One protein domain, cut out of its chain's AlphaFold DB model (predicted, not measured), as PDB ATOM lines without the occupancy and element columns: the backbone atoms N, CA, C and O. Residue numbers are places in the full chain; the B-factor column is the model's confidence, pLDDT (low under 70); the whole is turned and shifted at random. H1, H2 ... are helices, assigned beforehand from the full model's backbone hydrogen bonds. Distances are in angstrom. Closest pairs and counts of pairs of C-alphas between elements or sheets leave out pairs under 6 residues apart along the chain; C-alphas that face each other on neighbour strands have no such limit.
ATOM      1  N   GLU A   7      38.841  46.848  12.629       96.50
ATOM      2  CA  GLU A   7      37.739  46.458  11.743       96.50
ATOM      3  C   GLU A   7      37.955  45.053  11.176       96.50
ATOM      4  O   GLU A   7      37.040  44.232  11.185       96.50
ATOM      5  N   GLN A   8      39.179  44.753  10.729       95.56
ATOM      6  CA  GLN A   8      39.539  43.423  10.241       95.56
ATOM      7  C   GLN A   8      39.421  42.376  11.349       95.56
ATOM      8  O   GLN A   8      38.894  41.296  11.109       95.56
ATOM      9  N   ALA A   9      39.869  42.698  12.566       93.44
ATOM     10  CA  ALA A   9      39.760  41.804  13.713       93.44
ATOM     11  C   ALA A   9      38.295  41.538  14.095       93.44
ATOM     12  O   ALA A   9      37.940  40.394  14.364       93.44
ATOM     13  N   ALA A  10      37.438  42.563  14.066       94.38
ATOM     14  CA  ALA A  10      36.005  42.423  14.330       94.38
ATOM     15  C   ALA A  10      35.275  41.588  13.262       94.38
ATOM     16  O   ALA A  10      34.257  40.966  13.561       94.38
ATOM     17  N   ALA A  11      35.792  41.558  12.031       95.75
ATOM     18  CA  ALA A  11      35.253  40.745  10.946       95.75
ATOM     19  C   ALA A  11      35.633  39.253  11.044       95.75
ATOM     20  O   ALA A  11      35.029  38.431  10.356       95.75
ATOM     21  N   VAL A  12      36.604  38.875  11.888       95.12
ATOM     22  CA  VAL A  12      36.974  37.467  12.088       95.12
ATOM     23  C   VAL A  12      35.923  36.775  12.954       95.12
ATOM     24  O   VAL A  12      35.866  36.963  14.166       95.12
ATOM     25  N   THR A  13      35.113  35.920  12.334       95.75
ATOM     26  CA  THR A  13      34.067  35.137  13.012       95.75
ATOM     27  C   THR A  13      34.496  33.704  13.335       95.75
ATOM     28  O   THR A  13      33.873  33.051  14.172       95.75
ATOM     29  N   SER A  14      35.576  33.217  12.714       97.12
ATOM     30  CA  SER A  14      36.098  31.858  12.879       97.12
ATOM     31  C   SER A  14      37.621  31.862  13.027       97.12
ATOM     32  O   SER A  14      38.361  32.218  12.110       97.12
ATOM     33  N   ILE A  15      38.104  31.431  14.198       95.75
ATOM     34  CA  ILE A  15      39.541  31.314  14.496       95.75
ATOM     35  C   ILE A  15      40.207  30.287  13.574       95.75
ATOM     36  O   ILE A  15      41.323  30.515  13.112       95.75
ATOM     37  N   SER A  16      39.543  29.157  13.316       96.00
ATOM     38  CA  SER A  16      40.104  28.078  12.501       96.00
ATOM     39  C   SER A  16      40.245  28.474  11.038       96.00
ATOM     40  O   SER A  16      41.259  28.145  10.433       96.00
ATOM     41  N   GLU A  17      39.264  29.189  10.483       96.56
ATOM     42  CA  GLU A  17      39.325  29.671   9.097       96.56
ATOM     43  C   GLU A  17      40.412  30.731   8.936       96.56
ATOM     44  O   GLU A  17      41.212  30.653   8.009       96.56
ATOM     45  N   PHE A  18      40.499  31.674   9.880       96.81
ATOM     46  CA  PHE A  18      41.556  32.682   9.871       96.81
ATOM     47  C   PHE A  18      42.955  32.056   9.957       96.81
ATOM     48  O   PHE A  18      43.860  32.446   9.223       96.81
ATOM     49  N   GLU A  19      43.146  31.084  10.852       96.31
ATOM     50  CA  GLU A  19      44.422  30.381  10.986       96.31
ATOM     51  C   GLU A  19      44.790  29.609   9.718       96.31
ATOM     52  O   GLU A  19      45.929  29.703   9.267       96.31
ATOM     53  N   GLN A  20      43.835  28.881   9.139       95.69
ATOM     54  CA  GLN A  20      44.057  28.119   7.915       95.69
ATOM     55  C   GLN A  20      44.459  29.041   6.758       95.69
ATOM     56  O   GLN A  20      45.480  28.800   6.122       95.69
ATOM     57  N   ALA A  21      43.730  30.143   6.553       95.69
ATOM     58  CA  ALA A  21      44.050  31.123   5.518       95.69
ATOM     59  C   ALA A  21      45.452  31.732   5.704       95.69
ATOM     60  O   ALA A  21      46.196  31.890   4.739       95.69
ATOM     61  N   ALA A  22      45.853  32.021   6.947       95.44
ATOM     62  CA  ALA A  22      47.189  32.539   7.239       95.44
ATOM     63  C   ALA A  22      48.304  31.515   6.950       95.44
ATOM     64  O   ALA A  22      49.391  31.895   6.512       95.44
ATOM     65  N   LEU A  23      48.062  30.221   7.192       95.88
ATOM     66  CA  LEU A  23      49.008  29.156   6.843       95.88
ATOM     67  C   LEU A  23      49.108  28.967   5.328       95.88
ATOM     68  O   LEU A  23      50.211  28.762   4.820       95.88
ATOM     69  N   GLU A  24      47.987  29.056   4.614       96.56
ATOM     70  CA  GLU A  24      47.936  28.981   3.150       96.56
ATOM     71  C   GLU A  24      48.712  30.130   2.507       96.56
ATOM     72  O   GLU A  24      49.585  29.888   1.676       96.56
ATOM     73  N   GLU A  25      48.466  31.366   2.948       95.81
ATOM     74  CA  GLU A  25      49.180  32.554   2.469       95.81
ATOM     75  C   GLU A  25      50.694  32.445   2.700       95.81
ATOM     76  O   GLU A  25      51.491  32.803   1.832       95.81
ATOM     77  N   ALA A  26      51.106  31.900   3.849       94.25
ATOM     78  CA  ALA A  26      52.514  31.695   4.176       94.25
ATOM     79  C   ALA A  26      53.157  30.495   3.449       94.25
ATOM     80  O   ALA A  26      54.365  30.290   3.585       94.25
ATOM     81  N   GLY A  27      52.383  29.686   2.716       95.62
ATOM     82  CA  GLY A  27      52.867  28.452   2.089       95.62
ATOM     83  C   GLY A  27      53.262  27.371   3.102       95.62
ATOM     84  O   GLY A  27      54.168  26.581   2.846       95.62
ATOM     85  N   LEU A  28      52.619  27.359   4.273       95.19
ATOM     86  CA  LEU A  28      52.931  26.481   5.409       95.19
ATOM     87  C   LEU A  28      51.866  25.405   5.657       95.19
ATOM     88  O   LEU A  28      51.864  24.775   6.716       95.19
ATOM     89  N   VAL A  29      50.971  25.174   4.696       94.81
ATOM     90  CA  VAL A  29      50.092  24.001   4.710       94.81
ATOM     91  C   VAL A  29      50.887  22.807   4.206       94.81
ATOM     92  O   VAL A  29      51.140  22.671   3.011       94.81
ATOM     93  N   VAL A  30      51.307  21.963   5.142       93.44
ATOM     94  CA  VAL A  30      52.030  20.727   4.856       93.44
ATOM     95  C   VAL A  30      51.241  19.570   5.445       93.44
ATOM     96  O   VAL A  30      50.875  19.601   6.623       93.44
ATOM     97  N   ASP A  31      50.980  18.558   4.619       92.56
ATOM     98  CA  ASP A  31      50.256  17.365   5.046       92.56
ATOM     99  C   ASP A  31      50.927  16.745   6.277       92.56
ATOM    100  O   ASP A  31      52.152  16.656   6.370       92.56
ATOM    101  N   GLU A  32      50.099  16.362   7.250       92.50
ATOM    102  CA  GLU A  32      50.504  15.742   8.521       92.50
ATOM    103  C   GLU A  32      51.347  16.624   9.467       92.50
ATOM    104  O   GLU A  32      51.641  16.213  10.592       92.50
ATOM    105  N   LEU A  33      51.678  17.862   9.085       92.62
ATOM    106  CA  LEU A  33      52.457  18.792   9.902       92.62
ATOM    107  C   LEU A  33      51.624  20.006  10.316       92.62
ATOM    108  O   LEU A  33      51.538  21.018   9.623       92.62
ATOM    109  N   ALA A  34      51.053  19.929  11.517       93.00
ATOM    110  CA  ALA A  34      50.399  21.071  12.144       93.00
ATOM    111  C   ALA A  34      51.427  22.077  12.707       93.00
ATOM    112  O   ALA A  34      52.522  21.684  13.133       93.00
ATOM    113  N   PRO A  35      51.068  23.371  12.819       94.56
ATOM    114  CA  PRO A  35      51.869  24.334  13.561       94.56
ATOM    115  C   PRO A  35      52.112  23.860  14.994       94.56
ATOM    116  O   PRO A  35      51.223  23.305  15.644       94.56
ATOM    117  N   ARG A  36      53.304  24.150  15.529       96.06
ATOM    118  CA  ARG A  36      53.683  23.765  16.900       96.06
ATOM    119  C   ARG A  36      52.656  24.215  17.947       96.06
ATOM    120  O   ARG A  36      52.411  23.499  18.916       96.06
ATOM    121  N   TYR A  37      52.072  25.394  17.744       96.38
ATOM    122  CA  TYR A  37      50.960  25.915  18.528       96.38
ATOM    123  C   TYR A  37      49.887  26.455  17.586       96.38
ATOM    124  O   TYR A  37      50.211  27.198  16.662       96.38
ATOM    125  N   ARG A  38      48.623  26.112  17.844       95.75
ATOM    126  CA  ARG A  38      47.471  26.727  17.174       95.75
ATOM    127  C   ARG A  38      46.917  27.852  18.028       95.75
ATOM    128  O   ARG A  38      47.126  27.885  19.239       95.75
ATOM    129  N   SER A  39      46.177  28.749  17.397       95.69
ATOM    130  CA  SER A  39      45.726  30.028  17.940       95.69
ATOM    131  C   SER A  39      45.064  29.889  19.313       95.69
ATOM    132  O   SER A  39      45.404  30.625  20.234       95.69
ATOM    133  N   THR A  40      44.198  28.891  19.501       95.56
ATOM    134  CA  THR A  40      43.449  28.688  20.756       95.56
ATOM    135  C   THR A  40      44.303  28.258  21.949       95.56
ATOM    136  O   THR A  40      43.854  28.371  23.086       95.56
ATOM    137  N   TYR A  41      45.530  27.785  21.723       95.00
ATOM    138  CA  TYR A  41      46.464  27.388  22.779       95.00
ATOM    139  C   TYR A  41      47.858  28.003  22.605       95.00
ATOM    140  O   TYR A  41      48.835  27.561  23.219       95.00
ATOM    141  N   PHE A  42      47.972  29.065  21.803       96.56
ATOM    142  CA  PHE A  42      49.239  29.744  21.567       96.56
ATOM    143  C   PHE A  42      49.533  30.788  22.650       96.56
ATOM    144  O   PHE A  42      49.571  31.994  22.404       96.56
ATOM    145  N   ASN A  43      49.803  30.317  23.870       95.19
ATOM    146  CA  ASN A  43      49.971  31.208  25.019       95.19
ATOM    147  C   ASN A  43      51.101  32.237  24.838       95.19
ATOM    148  O   ASN A  43      50.968  33.358  25.307       95.19
ATOM    149  N   HIS A  44      52.180  31.906  24.115       92.94
ATOM    150  CA  HIS A  44      53.299  32.831  23.885       92.94
ATOM    151  C   HIS A  44      52.852  34.181  23.303       92.94
ATOM    152  O   HIS A  44      53.358  35.215  23.738       92.94
ATOM    153  N   ILE A  45      51.913  34.176  22.348       93.88
ATOM    154  CA  ILE A  45      51.500  35.388  21.627       93.88
ATOM    155  C   ILE A  45      50.241  36.045  22.211       93.88
ATOM    156  O   ILE A  45      50.056  37.244  22.027       93.88
ATOM    157  N   PHE A  46      49.397  35.288  22.926       92.94
ATOM    158  CA  PHE A  46      48.126  35.791  23.470       92.94
ATOM    159  C   PHE A  46      48.141  36.098  24.971       92.94
ATOM    160  O   PHE A  46      47.516  37.064  25.392       92.94
ATOM    161  N   GLY A  47      48.828  35.286  25.779       89.12
ATOM    162  CA  GLY A  47      48.935  35.480  27.233       89.12
ATOM    163  C   GLY A  47      50.351  35.810  27.711       89.12
ATOM    164  O   GLY A  47      50.548  36.168  28.868       89.12
ATOM    165  N   GLY A  48      51.345  35.666  26.835       88.38
ATOM    166  CA  GLY A  48      52.749  35.959  27.088       88.38
ATOM    167  C   GLY A  48      53.217  37.263  26.442       88.38
ATOM    168  O   GLY A  48      52.434  38.064  25.943       88.38
TER     169      GLY A  48
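Overview. This is residues 7 to 48 of the 126 residues of the protein "M3 family metallopeptidase" of Corynebacterium pollutisoli (UniProt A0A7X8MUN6). The model is an open hook of three helices in which no two touch: H1 and H2 follow each other along one limb, a long link bends round near residues 30 to 33, and the way back ends at the small helix H3, well away from H2. Residues 7 to 14, of which 7 to 11 belong to H1, stick out at one end. The printed part has 42 residues with three named helices, in the order H1, H2, H3, and no named strand; the class is all helix, though under half of the residues, 20 of the 42, are in named elements. It is only just loose, close to compact, with a radius of gyration of the C-alphas of 11.4 A, and the C-alphas span 31 by 23 by 14 A along their three main axes.

Arrangement. Start at the first printed residue, Glu 7, where H1, residues 7 to 11, begins. Residues 7 to 14 stand free: none of their C-alphas has, within 10 A, a C-alpha 8 or more residues away along the chain. A tight link of 3 residues takes you to H2, residues 15 to 25, and the two helices are apart, with no C-alpha of the one within 8 A of the other. After H2 comes a long link of 17 residues, residues 26 to 42, which leads to H3, residues 43 to 46. H2 and H3 are apart by the same test. H1 and H3 are apart as well. Look next at the backbone N and O atoms: in H1 and H2 every pair of O i and N i+4 is within hydrogen-bond range. H3, with 4 residues, is too short for such a pair, and its one pair of O i and N i+3 is within range.

Along the chain. Find C-alpha 7 at (37.739, 46.458, 11.743); from there H1, residues 7 to 11, runs 6.3 A to C-alpha 11 at (35.253, 40.745, 10.946). Go on to C-alpha 15 at (39.541, 31.314, 14.496), where H2 begins. H2, the longest helix with 11 residues, measures 15.5 A from there to C-alpha 25 at (49.180, 32.554, 2.469). Along it x rises and z falls from the first C-alpha to the last. In the long link, residues 26 to 42, find C-alpha 32 at (50.504, 15.742, 8.521), 33.4 A from C-alpha 7. Within this link residues 39 to 41 are a helical run too short to bear a name. H3, residues 43 to 46, begins at C-alpha 43, at (49.971, 31.208, 25.019), and measures 5.2 A to C-alpha 46 at (48.126, 35.791, 23.470). Compare z at the centres: 8.190 for H2 and 23.500 for H3.

Size, cuts and confidence. The two C-alphas farthest apart are those of Glu 7 and Glu 32, 33.4 A; from the first to the last printed C-alpha, Glu 7 to Gly 48, it is 23.9 A. Set residues 7 to 14 aside and the body that remains has 34 residues, spans 27 by 17 by 14 A and has a radius of gyration of 10.1 A. The C-alphas of residues 26 to 42, the long link, lie 5 to 16 A from the mean of all C-alphas. The printed part has no cut from residue 7 to residue 48. In the B-factor column you will find the pLDDT, with a mean of 94.8 over the printed part, and no printed residue is under 70.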